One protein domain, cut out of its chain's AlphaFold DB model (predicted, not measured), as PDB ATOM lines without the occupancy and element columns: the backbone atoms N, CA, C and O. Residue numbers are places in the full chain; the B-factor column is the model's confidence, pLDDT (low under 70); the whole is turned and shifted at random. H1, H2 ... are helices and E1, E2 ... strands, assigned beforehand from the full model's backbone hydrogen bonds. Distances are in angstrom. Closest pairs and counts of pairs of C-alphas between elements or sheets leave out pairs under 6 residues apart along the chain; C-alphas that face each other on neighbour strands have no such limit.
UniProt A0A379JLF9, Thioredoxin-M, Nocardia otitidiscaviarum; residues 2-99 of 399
ATOM      1  N   ARG A   2      44.039 -48.644 -87.863       91.06
ATOM      2  CA  ARG A   2      42.825 -48.352 -87.117       91.06
ATOM      3  C   ARG A   2      42.129 -47.152 -87.736       91.06
ATOM      4  O   ARG A   2      42.759 -46.172 -88.127       91.06
ATOM      5  N   ARG A   3      40.808 -47.230 -87.841       90.69
ATOM      6  CA  ARG A   3      39.996 -46.168 -88.427       90.69
ATOM      7  C   ARG A   3      39.486 -45.246 -87.331       90.69
ATOM      8  O   ARG A   3      38.694 -45.674 -86.496       90.69
ATOM      9  N   MET A   4      39.900 -43.987 -87.368       90.88
ATOM     10  CA  MET A   4      39.546 -42.983 -86.366       90.88
ATOM     11  C   MET A   4      38.572 -41.957 -86.935       90.88
ATOM     12  O   MET A   4      38.640 -41.603 -88.113       90.88
ATOM     13  N   ARG A   5      37.637 -41.499 -86.097       90.62
ATOM     14  CA  ARG A   5      36.647 -40.478 -86.453       90.62
ATOM     15  C   ARG A   5      36.921 -39.193 -85.692       90.62
ATOM     16  O   ARG A   5      37.059 -39.206 -84.473       90.62
ATOM     17  N   PHE A   6      36.914 -38.097 -86.431       92.06
ATOM     18  CA  PHE A   6      37.031 -36.737 -85.939       92.06
ATOM     19  C   PHE A   6      35.838 -35.893 -86.424       92.06
ATOM     20  O   PHE A   6      35.125 -36.313 -87.344       92.06
ATOM     21  N   PRO A   7      35.595 -34.699 -85.851       89.69
ATOM     22  CA  PRO A   7      34.583 -33.781 -86.366       89.69
ATOM     23  C   PRO A   7      34.779 -33.473 -87.861       89.69
ATOM     24  O   PRO A   7      35.904 -33.348 -88.336       89.69
ATOM     25  N   GLU A   8      33.689 -33.278 -88.606       88.25
ATOM     26  CA  GLU A   8      33.750 -32.930 -90.042       88.25
ATOM     27  C   GLU A   8      34.506 -31.614 -90.300       88.25
ATOM     28  O   GLU A   8      35.256 -31.483 -91.266       88.25
ATOM     29  N   LEU A   9      34.348 -30.638 -89.400       86.00
ATOM     30  CA  LEU A   9      35.073 -29.361 -89.442       86.00
ATOM     31  C   LEU A   9      36.505 -29.463 -88.889       86.00
ATOM     32  O   LEU A   9      37.322 -28.569 -89.116       86.00
ATOM     33  N   GLY A  10      36.804 -30.575 -88.224       87.31
ATOM     34  CA  GLY A  10      38.077 -30.891 -87.600       87.31
ATOM     35  C   GLY A  10      38.208 -30.400 -86.172       87.31
ATOM     36  O   GLY A  10      37.466 -29.516 -85.743       87.31
ATOM     37  N   LEU A  11      39.155 -30.985 -85.443       90.81
ATOM     38  CA  LEU A  11      39.583 -30.423 -84.167       90.81
ATOM     39  C   LEU A  11      40.347 -29.106 -84.386       90.81
ATOM     40  O   LEU A  11      41.035 -28.955 -85.399       90.81
ATOM     41  N   PRO A  12      40.241 -28.142 -83.455       88.12
ATOM     42  CA  PRO A  12      41.129 -26.990 -83.451       88.12
ATOM     43  C   PRO A  12      42.550 -27.438 -83.090       88.12
ATOM     44  O   PRO A  12      42.714 -28.298 -82.231       88.12
ATOM     45  N   GLY A  13      43.563 -26.827 -83.705       90.06
ATOM     46  CA  GLY A  13      44.967 -27.141 -83.430       90.06
ATOM     47  C   GLY A  13      45.581 -28.160 -84.391       90.06
ATOM     48  O   GLY A  13      45.136 -28.292 -85.533       90.06
ATOM     49  N   GLY A  14      46.649 -28.817 -83.940       92.25
ATOM     50  CA  GLY A  14      47.423 -29.792 -84.705       92.25
ATOM     51  C   GLY A  14      47.321 -31.189 -84.102       92.25
ATOM     52  O   GLY A  14      47.262 -31.340 -82.882       92.25
ATOM     53  N   ILE A  15      47.297 -32.204 -84.965       96.00
ATOM     54  CA  ILE A  15      47.422 -33.601 -84.552       96.00
ATOM     55  C   ILE A  15      48.605 -34.195 -85.295       96.00
ATOM     56  O   ILE A  15      48.580 -34.303 -86.521       96.00
ATOM     57  N   GLU A  16      49.608 -34.604 -84.539       93.81
ATOM     58  CA  GLU A  16      50.799 -35.251 -85.058       93.81
ATOM     59  C   GLU A  16      50.686 -36.762 -84.849       93.81
ATOM     60  O   GLU A  16      50.321 -37.241 -83.774       93.81
ATOM     61  N   CYS A  17      50.974 -37.518 -85.903       94.25
ATOM     62  CA  CYS A  17      51.034 -38.968 -85.893       94.25
ATOM     63  C   CYS A  17      52.497 -39.396 -85.820       94.25
ATOM     64  O   CYS A  17      53.270 -39.107 -86.734       94.25
ATOM     65  N   VAL A  18      52.864 -40.101 -84.752       88.88
ATOM     66  CA  VAL A  18      54.217 -40.617 -84.527       88.88
ATOM     67  C   VAL A  18      54.189 -42.135 -84.604       88.88
ATOM     68  O   VAL A  18      53.470 -42.787 -83.851       88.88
ATOM     69  N   ILE A  19      54.976 -42.703 -85.514       87.62
ATOM     70  CA  ILE A  19      55.136 -44.151 -85.653       87.62
ATOM     71  C   ILE A  19      56.448 -44.535 -84.981       87.62
ATOM     72  O   ILE A  19      57.515 -44.103 -85.422       87.62
ATOM     73  N   ALA A  20      56.365 -45.340 -83.926       74.44
ATOM     74  CA  ALA A  20      57.540 -45.916 -83.290       74.44
ATOM     75  C   ALA A  20      58.056 -47.119 -84.095       74.44
ATOM     76  O   ALA A  20      57.274 -47.874 -84.685       74.44
ATOM     77  N   ASP A  21      59.372 -47.293 -84.120       77.06
ATOM     78  CA  ASP A  21      59.995 -48.527 -84.573       77.06
ATOM     79  C   ASP A  21      59.670 -49.666 -83.592       77.06
ATOM     80  O   ASP A  21      59.746 -49.491 -82.378       77.06
ATOM     81  N   GLU A  22      59.271 -50.829 -84.110       71.69
ATOM     82  CA  GLU A  22      58.841 -51.956 -83.275       71.69
ATOM     83  C   GLU A  22      60.003 -52.613 -82.508       71.69
ATOM     84  O   GLU A  22      59.758 -53.235 -81.474       71.69
ATOM     85  N   GLU A  23      61.249 -52.485 -82.982       70.69
ATOM     86  CA  GLU A  23      62.427 -53.064 -82.325       70.69
ATOM     87  C   GLU A  23      63.052 -52.107 -81.307       70.69
ATOM     88  O   GLU A  23      63.464 -52.549 -80.233       70.69
ATOM     89  N   THR A  24      63.136 -50.810 -81.625       70.31
ATOM     90  CA  THR A  24      63.821 -49.829 -80.759       70.31
ATOM     91  C   THR A  24      62.877 -48.987 -79.907       70.31
ATOM     92  O   THR A  24      63.316 -48.398 -78.921       70.31
ATOM     93  N   GLY A  25      61.594 -48.896 -80.270       63.41
ATOM     94  CA  GLY A  25      60.638 -47.966 -79.665       63.41
ATOM     95  C   GLY A  25      60.880 -46.495 -80.034       63.41
ATOM     96  O   GLY A  25      60.123 -45.627 -79.599       63.41
ATOM     97  N   GLU A  26      61.903 -46.190 -80.838       67.38
ATOM     98  CA  GLU A  26      62.224 -44.819 -81.234       67.38
ATOM     99  C   GLU A  26      61.282 -44.307 -82.336       67.38
ATOM    100  O   GLU A  26      60.831 -45.086 -83.181       67.38
ATOM    101  N   PRO A  27      60.993 -42.993 -82.389       67.75
ATOM    102  CA  PRO A  27      60.211 -42.407 -83.472       67.75
ATOM    103  C   PRO A  27      60.881 -42.637 -84.834       67.75
ATOM    104  O   PRO A  27      61.954 -42.106 -85.110       67.75
ATOM    105  N   ARG A  28      60.220 -43.394 -85.710       81.31
ATOM    106  CA  ARG A  28      60.687 -43.682 -87.070       81.31
ATOM    107  C   ARG A  28      60.106 -42.728 -88.105       81.31
ATOM    108  O   ARG A  28      60.799 -42.354 -89.047       81.31
ATOM    109  N   ASP A  29      58.833 -42.376 -87.955       85.56
ATOM    110  CA  ASP A  29      58.124 -41.472 -88.861       85.56
ATOM    111  C   ASP A  29      57.190 -40.543 -88.077       85.56
ATOM    112  O   ASP A  29      56.698 -40.896 -86.999       85.56
ATOM    113  N   ARG A  30      56.979 -39.341 -88.611       90.69
ATOM    114  CA  ARG A  30      56.261 -38.246 -87.961       90.69
ATOM    115  C   ARG A  30      55.606 -37.361 -89.015       90.69
ATOM    116  O   ARG A  30      56.295 -36.779 -89.852       90.69
ATOM    117  N   TYR A  31      54.283 -37.247 -88.968       88.69
ATOM    118  CA  TYR A  31      53.530 -36.415 -89.905       88.69
ATOM    119  C   TYR A  31      52.230 -35.881 -89.302       88.69
ATOM    120  O   TYR A  31      51.613 -36.515 -88.448       88.69
ATOM    121  N   ASP A  32      51.779 -34.730 -89.796       92.50
ATOM    122  CA  ASP A  32      50.520 -34.118 -89.371       92.50
ATOM    123  C   ASP A  32      49.309 -34.780 -90.038       92.50
ATOM    124  O   ASP A  32      49.322 -35.101 -91.232       92.50
ATOM    125  N   ILE A  33      48.213 -34.915 -89.289       92.31
ATOM    126  CA  ILE A  33      46.906 -35.311 -89.822       92.31
ATOM    127  C   ILE A  33      45.901 -34.170 -89.687       92.31
ATOM    128  O   ILE A  33      45.941 -33.357 -88.768       92.31
ATOM    129  N   THR A  34      44.936 -34.128 -90.605       82.88
ATOM    130  CA  THR A  34      43.941 -33.046 -90.669       82.88
ATOM    131  C   THR A  34      42.966 -33.033 -89.495       82.88
ATOM    132  O   THR A  34      42.257 -32.044 -89.318       82.88
ATOM    133  N   GLY A  35      42.863 -34.145 -88.755       86.44
ATOM    134  CA  GLY A  35      41.890 -34.314 -87.681       86.44
ATOM    135  C   GLY A  35      40.453 -34.100 -88.143       86.44
ATOM    136  O   GLY A  35      39.659 -33.583 -87.367       86.44
ATOM    137  N   ARG A  36      40.129 -34.416 -89.409       91.06
ATOM    138  CA  ARG A  36      38.819 -34.184 -90.043       91.06
ATOM    139  C   ARG A  36      38.219 -35.466 -90.588       91.06
ATOM    140  O   ARG A  36      38.881 -36.197 -91.320       91.06
ATOM    141  N   GLY A  37      36.938 -35.680 -90.299       90.50
ATOM    142  CA  GLY A  37      36.193 -36.824 -90.813       90.50
ATOM    143  C   GLY A  37      36.818 -38.154 -90.386       90.50
ATOM    144  O   GLY A  37      37.204 -38.333 -89.233       90.50
ATOM    145  N   THR A  38      36.893 -39.111 -91.307       91.31
ATOM    146  CA  THR A  38      37.476 -40.431 -91.034       91.31
ATOM    147  C   THR A  38      38.910 -40.503 -91.546       91.31
ATOM    148  O   THR A  38      39.141 -40.282 -92.733       91.31
ATOM    149  N   VAL A  39      39.850 -40.861 -90.671       91.50
ATOM    150  CA  VAL A  39      41.277 -41.005 -90.992       91.50
ATOM    151  C   VAL A  39      41.733 -42.418 -90.625       91.50
ATOM    152  O   VAL A  39      41.412 -42.911 -89.544       91.50
ATOM    153  N   ASP A  40      42.460 -43.082 -91.526       91.56
ATOM    154  CA  ASP A  40      43.076 -44.383 -91.257       91.56
ATOM    155  C   ASP A  40      44.489 -44.155 -90.682       91.56
ATOM    156  O   ASP A  40      45.324 -43.501 -91.305       91.56
ATOM    157  N   ILE A  41      44.737 -44.676 -89.480       91.19
ATOM    158  CA  ILE A  41      45.951 -44.466 -88.679       91.19
ATOM    159  C   ILE A  41      46.661 -45.815 -88.483       91.19
ATOM    160  O   ILE A  41      45.981 -46.817 -88.257       91.19
ATOM    161  N   PRO A  42      47.998 -45.911 -88.573       90.50
ATOM    162  CA  PRO A  42      48.719 -47.146 -88.251       90.50
ATOM    163  C   PRO A  42      48.436 -47.631 -86.825       90.50
ATOM    164  O   PRO A  42      48.226 -46.830 -85.919       90.50
ATOM    165  N   ASP A  43      48.403 -48.948 -86.607       87.19
ATOM    166  CA  ASP A  43      48.001 -49.495 -85.298       87.19
ATOM    167  C   ASP A  43      49.030 -49.173 -84.206       87.19
ATOM    168  O   ASP A  43      48.647 -48.906 -83.072       87.19
ATOM    169  N   ASN A  44      50.310 -49.114 -84.578       85.94
ATOM    170  CA  ASN A  44      51.439 -48.745 -83.729       85.94
ATOM    171  C   ASN A  44      51.705 -47.227 -83.677       85.94
ATOM    172  O   ASN A  44      52.730 -46.807 -83.144       85.94
ATOM    173  N   ALA A  45      50.828 -46.399 -84.252       89.75
ATOM    174  CA  ALA A  45      50.987 -44.954 -84.177       89.75
ATOM    175  C   ALA A  45      50.445 -44.391 -82.858       89.75
ATOM    176  O   ALA A  45      49.344 -44.741 -82.411       89.75
ATOM    177  N   LEU A  46      51.186 -43.448 -82.289       89.62
ATOM    178  CA  LEU A  46      50.763 -42.590 -81.193       89.62
ATOM    179  C   LEU A  46      50.328 -41.242 -81.767       89.62
ATOM    180  O   LEU A  46      50.990 -40.699 -82.653       89.62
ATOM    181  N   LEU A  47      49.205 -40.715 -81.281       94.31
ATOM    182  CA  LEU A  47      48.738 -39.389 -81.676       94.31
ATOM    183  C   LEU A  47      49.012 -38.377 -80.567       94.31
ATOM    184  O   LEU A  47      48.659 -38.610 -79.407       94.31
ATOM    185  N   ILE A  48      49.595 -37.251 -80.967       92.88
ATOM    186  CA  ILE A  48      49.863 -36.084 -80.131       92.88
ATOM    187  C   ILE A  48      48.898 -34.987 -80.566       92.88
ATOM    188  O   ILE A  48      48.909 -34.574 -81.726       92.88
ATOM    189  N   PHE A  49      48.048 -34.528 -79.654       96.94
ATOM    190  CA  PHE A  49      47.087 -33.463 -79.913       96.94
ATOM    191  C   PHE A  49      47.498 -32.170 -79.220       96.94
ATOM    192  O   PHE A  49      47.591 -32.135 -77.997       96.94
ATOM    193  N   THR A  50      47.669 -31.100 -79.993       95.75
ATOM    194  CA  THR A  50      48.010 -29.769 -79.479       95.75
ATOM    195  C   THR A  50      46.944 -28.766 -79.886       95.75
ATOM    196  O   THR A  50      46.700 -28.588 -81.081       95.75
ATOM    197  N   ALA A  51      46.325 -28.073 -78.928       94.69
ATOM    198  CA  ALA A  51      45.253 -27.124 -79.226       94.69
ATOM    199  C   ALA A  51      45.191 -25.935 -78.265       94.69
ATOM    200  O   ALA A  51      45.384 -26.089 -77.063       94.69
ATOM    201  N   ASP A  52      44.810 -24.772 -78.804       94.06
ATOM    202  CA  ASP A  52      44.419 -23.593 -78.025       94.06
ATOM    203  C   ASP A  52      42.897 -23.455 -77.992       94.06
ATOM    204  O   ASP A  52      42.248 -23.431 -79.043       94.06
ATOM    205  N   ARG A  53      42.339 -23.345 -76.780       91.00
ATOM    206  CA  ARG A  53      40.909 -23.152 -76.497       91.00
ATOM    207  C   ARG A  53      40.032 -24.152 -77.252       91.00
ATOM    208  O   ARG A  53      39.095 -23.783 -77.969       91.00
ATOM    209  N   CYS A  54      40.363 -25.438 -77.113       94.31
ATOM    210  CA  CYS A  54      39.568 -26.520 -77.681       94.31
ATOM    211  C   CYS A  54      38.156 -26.496 -77.087       94.31
ATOM    212  O   CYS A  54      37.990 -26.433 -75.872       94.31
ATOM    213  N   ARG A  55      37.118 -26.553 -77.926       93.38
ATOM    214  CA  ARG A  55      35.750 -26.575 -77.405       93.38
ATOM    215  C   ARG A  55      35.457 -27.959 -76.826       93.38
ATOM    216  O   ARG A  55      35.663 -28.946 -77.539       93.38
ATOM    217  N   PRO A  56      34.847 -28.050 -75.634       95.56
ATOM    218  CA  PRO A  56      34.440 -29.329 -75.046       95.56
ATOM    219  C   PRO A  56      33.606 -30.183 -76.018       95.56
ATOM    220  O   PRO A  56      33.821 -31.385 -76.169       95.56
ATOM    221  N   THR A  57      32.703 -29.544 -76.770       94.00
ATOM    222  CA  THR A  57      31.840 -30.220 -77.758       94.00
ATOM    223  C   THR A  57      32.560 -30.779 -78.987       94.00
ATOM    224  O   THR A  57      32.034 -31.709 -79.604       94.00
ATOM    225  N   ASP A  58      33.723 -30.237 -79.355       92.56
ATOM    226  CA  ASP A  58      34.523 -30.747 -80.472       92.56
ATOM    227  C   ASP A  58      35.326 -31.970 -80.017       92.56
ATOM    228  O   ASP A  58      35.301 -33.009 -80.681       92.56
ATOM    229  N   LEU A  59      35.955 -31.880 -78.841       94.56
ATOM    230  CA  LEU A  59      36.742 -32.961 -78.253       94.56
ATOM    231  C   LEU A  59      35.879 -34.180 -77.878       94.56
ATOM    232  O   LEU A  59      36.262 -35.312 -78.157       94.56
ATOM    233  N   ALA A  60      34.664 -33.965 -77.359       94.31
ATOM    234  CA  ALA A  60      33.735 -35.037 -76.974       94.31
ATOM    235  C   ALA A  60      33.254 -35.923 -78.145       94.31
ATOM    236  O   ALA A  60      32.585 -36.935 -77.928       94.31
ATOM    237  N   ARG A  61      33.538 -35.533 -79.395       91.69
ATOM    238  CA  ARG A  61      33.183 -36.292 -80.609       91.69
ATOM    239  C   ARG A  61      34.284 -37.239 -81.074       91.69
ATOM    240  O   ARG A  61      34.057 -37.992 -82.021       91.69
ATOM    241  N   VAL A  62      35.458 -37.164 -80.462       92.75
ATOM    242  CA  VAL A  62      36.610 -38.005 -80.784       92.75
ATOM    243  C   VAL A  62      36.588 -39.251 -79.902       92.75
ATOM    244  O   VAL A  62      36.015 -39.243 -78.812       92.75
ATOM    245  N   SER A  63      37.151 -40.355 -80.396       91.31
ATOM    246  CA  SER A  63      37.317 -41.570 -79.593       91.31
ATOM    247  C   SER A  63      38.123 -41.283 -78.322       91.31
ATOM    248  O   SER A  63      39.036 -40.463 -78.338       91.31
ATOM    249  N   ARG A  64      37.785 -41.963 -77.222       93.00
ATOM    250  CA  ARG A  64      38.381 -41.709 -75.899       93.00
ATOM    251  C   ARG A  64      39.858 -42.089 -75.813       93.00
ATOM    252  O   ARG A  64      40.612 -41.425 -75.123       93.00
ATOM    253  N   ASP A  65      40.242 -43.114 -76.557       90.81
ATOM    254  CA  ASP A  65      41.585 -43.684 -76.692       90.81
ATOM    255  C   ASP A  65      42.379 -43.044 -77.846       90.81
ATOM    256  O   ASP A  65      43.342 -43.612 -78.360       90.81
ATOM    257  N   ALA A  66      41.935 -41.884 -78.342       92.19
ATOM    258  CA  ALA A  66      42.490 -41.327 -79.565       92.19
ATOM    259  C   ALA A  66      43.921 -40.813 -79.411       92.19
ATOM    260  O   ALA A  66      44.696 -40.904 -80.364       92.19
ATOM    261  N   PHE A  67      44.245 -40.238 -78.255       94.12
ATOM    262  CA  PHE A  67      45.466 -39.471 -78.049       94.12
ATOM    263  C   PHE A  67      46.286 -40.057 -76.914       94.12
ATOM    264  O   PHE A  67      45.802 -40.178 -75.795       94.12
ATOM    265  N   ALA A  68      47.550 -40.352 -77.210       90.19
ATOM    266  CA  ALA A  68      48.527 -40.725 -76.193       90.19
ATOM    267  C   ALA A  68      49.108 -39.481 -75.501       90.19
ATOM    268  O   ALA A  68      49.497 -39.542 -74.338       90.19
ATOM    269  N   THR A  69      49.138 -38.344 -76.205       92.94
ATOM    270  CA  THR A  69      49.597 -37.063 -75.663       92.94
ATOM    271  C   THR A  69      48.599 -35.960 -75.976       92.94
ATOM    272  O   THR A  69      48.129 -35.846 -77.110       92.94
ATOM    273  N   MET A  70      48.303 -35.118 -74.988       97.06
ATOM    274  CA  MET A  70      47.446 -33.944 -75.147       97.06
ATOM    275  C   MET A  70      48.110 -32.713 -74.532       97.06
ATOM    276  O   MET A  70      48.392 -32.699 -73.338       97.06
ATOM    277  N   LEU A  71      48.326 -31.677 -75.342       95.25
ATOM    278  CA  LEU A  71      48.905 -30.390 -74.954       95.25
ATOM    279  C   LEU A  71      47.860 -29.295 -75.195       95.25
ATOM    280  O   LEU A  71      47.628 -28.870 -76.332       95.25
ATOM    281  N   LEU A  72      47.168 -28.875 -74.140       97.12
ATOM    282  CA  LEU A  72      45.996 -28.010 -74.246       97.12
ATOM    283  C   LEU A  72      46.229 -26.668 -73.553       97.12
ATOM    284  O   LEU A  72      46.572 -26.628 -72.373       97.12
ATOM    285  N   THR A  73      45.958 -25.568 -74.257       96.88
ATOM    286  CA  THR A  73      45.915 -24.216 -73.680       96.88
ATOM    287  C   THR A  73      44.489 -23.668 -73.653       96.88
ATOM    288  O   THR A  73      43.633 -24.080 -74.437       96.88
ATOM    289  N   GLY A  74      44.217 -22.726 -72.749       95.69
ATOM    290  CA  GLY A  74      42.874 -22.183 -72.535       95.69
ATOM    291  C   GLY A  74      41.897 -23.209 -71.956       95.69
ATOM    292  O   GLY A  74      40.728 -23.210 -72.333       95.69
ATOM    293  N   VAL A  75      42.394 -24.102 -71.097       98.00
ATOM    294  CA  VAL A  75      41.601 -25.135 -70.422       98.00
ATOM    295  C   VAL A  75      40.794 -24.517 -69.280       98.00
ATOM    296  O   VAL A  75      41.353 -23.838 -68.425       98.00
ATOM    297  N   ASP A  76      39.494 -24.784 -69.247       97.50
ATOM    298  CA  ASP A  76      38.605 -24.512 -68.118       97.50
ATOM    299  C   ASP A  76      38.020 -25.825 -67.565       97.50
ATOM    300  O   ASP A  76      38.272 -26.914 -68.093       97.50
ATOM    301  N   ASP A  77      37.224 -25.738 -66.497       97.75
ATOM    302  CA  ASP A  77      36.609 -26.912 -65.865       97.75
ATOM    303  C   ASP A  77      35.631 -27.658 -66.799       97.75
ATOM    304  O   ASP A  77      35.434 -28.867 -66.647       97.75
ATOM    305  N   GLU A  78      35.027 -26.974 -67.781       97.44
ATOM    306  CA  GLU A  78      34.130 -27.608 -68.757       97.44
ATOM    307  C   GLU A  78      34.923 -28.513 -69.708       97.44
ATOM    308  O   GLU A  78      34.554 -29.673 -69.922       97.44
ATOM    309  N   LEU A  79      36.041 -28.014 -70.245       97.19
ATOM    310  CA  LEU A  79      36.938 -28.808 -71.080       97.19
ATOM    311  C   LEU A  79      37.572 -29.944 -70.281       97.19
ATOM    312  O   LEU A  79      37.642 -31.068 -70.779       97.19
ATOM    313  N   LEU A  80      37.970 -29.681 -69.037       96.44
ATOM    314  CA  LEU A  80      38.559 -30.677 -68.150       96.44
ATOM    315  C   LEU A  80      37.611 -31.856 -67.887       96.44
ATOM    316  O   LEU A  80      38.042 -33.008 -67.888       96.44
ATOM    317  N   GLY A  81      36.306 -31.590 -67.769       96.56
ATOM    318  CA  GLY A  81      35.282 -32.632 -67.673       96.56
ATOM    319  C   GLY A  81      35.195 -33.536 -68.908       96.56
ATOM    320  O   GLY A  81      34.877 -34.718 -68.780       96.56
ATOM    321  N   VAL A  82      35.508 -33.024 -70.105       96.75
ATOM    322  CA  VAL A  82      35.609 -33.844 -71.326       96.75
ATOM    323  C   VAL A  82      36.937 -34.586 -71.378       96.75
ATOM    324  O   VAL A  82      36.935 -35.781 -71.688       96.75
ATOM    325  N   VAL A  83      38.045 -33.916 -71.036       96.56
ATOM    326  CA  VAL A  83      39.374 -34.537 -70.931       96.56
ATOM    327  C   VAL A  83      39.297 -35.749 -70.015       96.56
ATOM    328  O   VAL A  83      39.678 -36.817 -70.458       96.56
ATOM    329  N   ALA A  84      38.666 -35.652 -68.842       95.44
ATOM    330  CA  ALA A  84      38.460 -36.759 -67.901       95.44
ATOM    331  C   ALA A  84      37.845 -38.038 -68.503       95.44
ATOM    332  O   ALA A  84      37.999 -39.126 -67.951       95.44
ATOM    333  N   THR A  85      37.125 -37.934 -69.624       95.12
ATOM    334  CA  THR A  85      36.535 -39.101 -70.297       95.12
ATOM    335  C   THR A  85      37.494 -39.825 -71.238       95.12
ATOM    336  O   THR A  85      37.172 -40.930 -71.678       95.12
ATOM    337  N   MET A  86      38.632 -39.210 -71.559       94.88
ATOM    338  CA  MET A  86      39.687 -39.798 -72.378       94.88
ATOM    339  C   MET A  86      40.419 -40.903 -71.615       94.88
ATOM    340  O   MET A  86      40.364 -40.970 -70.388       94.88
ATOM    341  N   THR A  87      41.070 -41.797 -72.351       92.44
ATOM    342  CA  THR A  87      41.795 -42.956 -71.825       92.44
ATOM    343  C   THR A  87      43.148 -43.086 -72.509       92.44
ATOM    344  O   THR A  87      43.363 -42.514 -73.573       92.44
ATOM    345  N   ASP A  88      44.051 -43.852 -71.894       88.44
ATOM    346  CA  ASP A  88      45.367 -44.193 -72.457       88.44
ATOM    347  C   ASP A  88      46.255 -42.971 -72.757       88.44
ATOM    348  O   ASP A  88      47.089 -42.982 -73.663       88.44
ATOM    349  N   ILE A  89      46.087 -41.912 -71.958       90.62
ATOM    350  CA  ILE A  89      46.915 -40.708 -72.023       90.62
ATOM    351  C   ILE A  89      48.197 -40.948 -71.232       90.62
ATOM    352  O   ILE A  89      48.184 -41.083 -70.013       90.62
ATOM    353  N   TYR A  90      49.315 -40.948 -71.947       86.88
ATOM    354  CA  TYR A  90      50.660 -41.090 -71.406       86.88
ATOM    355  C   TYR A  90      51.247 -39.746 -70.950       86.88
ATOM    356  O   TYR A  90      51.976 -39.688 -69.960       86.88
ATOM    357  N   HIS A  91      50.917 -38.653 -71.650       90.19
ATOM    358  CA  HIS A  91      51.367 -37.297 -71.319       90.19
ATOM    359  C   HIS A  91      50.229 -36.290 -71.466       90.19
ATOM    360  O   HIS A  91      49.630 -36.161 -72.536       90.19
ATOM    361  N   LEU A  92      49.942 -35.561 -70.391       95.62
ATOM    362  CA  LEU A  92      48.946 -34.500 -70.375       95.62
ATOM    363  C   LEU A  92      49.578 -33.176 -69.943       95.62
ATOM    364  O   LEU A  92      50.157 -33.102 -68.864       95.62
ATOM    365  N   SER A  93      49.399 -32.131 -70.747       97.19
ATOM    366  CA  SER A  93      49.734 -30.753 -70.394       97.19
ATOM    367  C   SER A  93      48.485 -29.882 -70.467       97.19
ATOM    368  O   SER A  93      47.812 -29.823 -71.502       97.19
ATOM    369  N   LEU A  94      48.141 -29.253 -69.343       98.12
ATOM    370  CA  LEU A  94      46.962 -28.410 -69.175       98.12
ATOM    371  C   LEU A  94      47.391 -27.000 -68.783       98.12
ATOM    372  O   LEU A  94      47.877 -26.784 -67.678       98.12
ATOM    373  N   CYS A  95      47.134 -26.029 -69.652       98.19
ATOM    374  CA  CYS A  95      47.355 -24.615 -69.379       98.19
ATOM    375  C   CYS A  95      46.022 -23.853 -69.449       98.19
ATOM    376  O   CYS A  95      45.352 -23.863 -70.487       98.19
ATOM    377  N   GLY A  96      45.600 -23.188 -68.372       97.25
ATOM    378  CA  GLY A  96      44.351 -22.420 -68.371       97.25
ATOM    379  C   GLY A  96      43.802 -22.028 -66.997       97.25
ATOM    380  O   GLY A  96      44.511 -21.978 -66.000       97.25
ATOM    381  N   GLU A  97      42.507 -21.719 -66.946       97.06
ATOM    382  CA  GLU A  97      41.796 -21.220 -65.758       97.06
ATOM    383  C   GLU A  97      40.962 -22.318 -65.070       97.06
ATOM    384  O   GLU A  97      39.869 -22.062 -64.565       97.06
ATOM    385  N   PHE A  98      41.455 -23.557 -65.070       97.38
ATOM    386  CA  PHE A  98      40.821 -24.660 -64.344       97.38
ATOM    387  C   PHE A  98      41.030 -24.543 -62.828       97.38
ATOM    388  O   PHE A  98      41.972 -23.912 -62.350       97.38
ATOM    389  N   THR A  99      40.140 -25.162 -62.056       97.12
ATOM    390  CA  THR A  99      40.144 -25.115 -60.591       97.12
ATOM    391  C   THR A  99      40.533 -26.458 -59.972       97.12
ATOM    392  O   THR A  99      40.409 -27.514 -60.596       97.12
TER     393      THR A  99
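What this domain is: This is residues 2 to 99 of the 399 residues of the protein "Thioredoxin-M" of Nocardia otitidiscaviarum (UniProt A0A379JLF9). What would one see first? One twisted, curled sheet of five strands makes a wall, with H2 packed over E6 and E7 on one face and H1 next to H2. On that same side a separate ribbon, E1 and E4, lies toward the E2 end of the sheet. What is it made of? The printed part has 98 residues, in the order E1 E2 E3 E4 E5 H1 E6 H2 E7, its class mixed and its main sheet, E3 E2 E5 E6 E7, mixed. It is compact, with a radius of gyration of the C-alphas of 13.3 A, and elongated, spanning 42 by 27 by 19 A.

Where its parts are: Where do the first strands run? E1, residues 2 to 5, begins with C-alpha 2 at (42.825, -48.352, -87.117). E2, residues 14 to 20, is 19.1 A long, E3, residues 27 to 33, is 16.4 A, and E4 is residues 38 to 41. What follows? E5, residues 45 to 52, is the longest strand at 23.2 A, and H1 is residues 56 to 59. E6, residues 69 to 75, is 15.3 A long, and H2, residues 77 to 83, is 9.6 A. E7, residues 91 to 96, is 16.7 A long and ends with C-alpha 96 at (44.351, -22.420, -68.371).

How they stand to each other: How do the sheet's strands pair? E2 and E3 are an antiparallel hairpin, with N 17 and O 31 2.8 A apart, and E2 is antiparallel to E5, with N 16 and O 48 2.9 A apart. E5 and E6 are parallel, with N 71 and O 49 2.8 A apart, as are E6 and E7, with N 93 and O 70 2.8 A apart. Two strand-helix-strand units, parallel neighbour strands with a helix between, are E5, H1, E6 and E6, H2, E7, both with right-handed crossovers. Where are the helices? H2 is on the sheet at a height of 9.2 A, over E6 and only just over E7, where 3 of its C-alphas fall. H1 is not on the sheet but touches H2, the closest C-alphas, of Pro 56 and Leu 79, being 4.7 A apart. Every O i to N i+4 pair in H2 is within hydrogen-bond range; H1 is too short for one. What of E1 and E4? They are antiparallel, with N 2 and O 41 2.7 A apart, and E1 is apart from E2.

The domain as a whole: How far does it reach? The two C-alphas farthest apart, of Glu 23 and Thr 99, are 41.8 A apart. Is it continuous and confident? The printed part has no cut and no long link. Its mean pLDDT is 90.8, with residues 25 to 27 under 70.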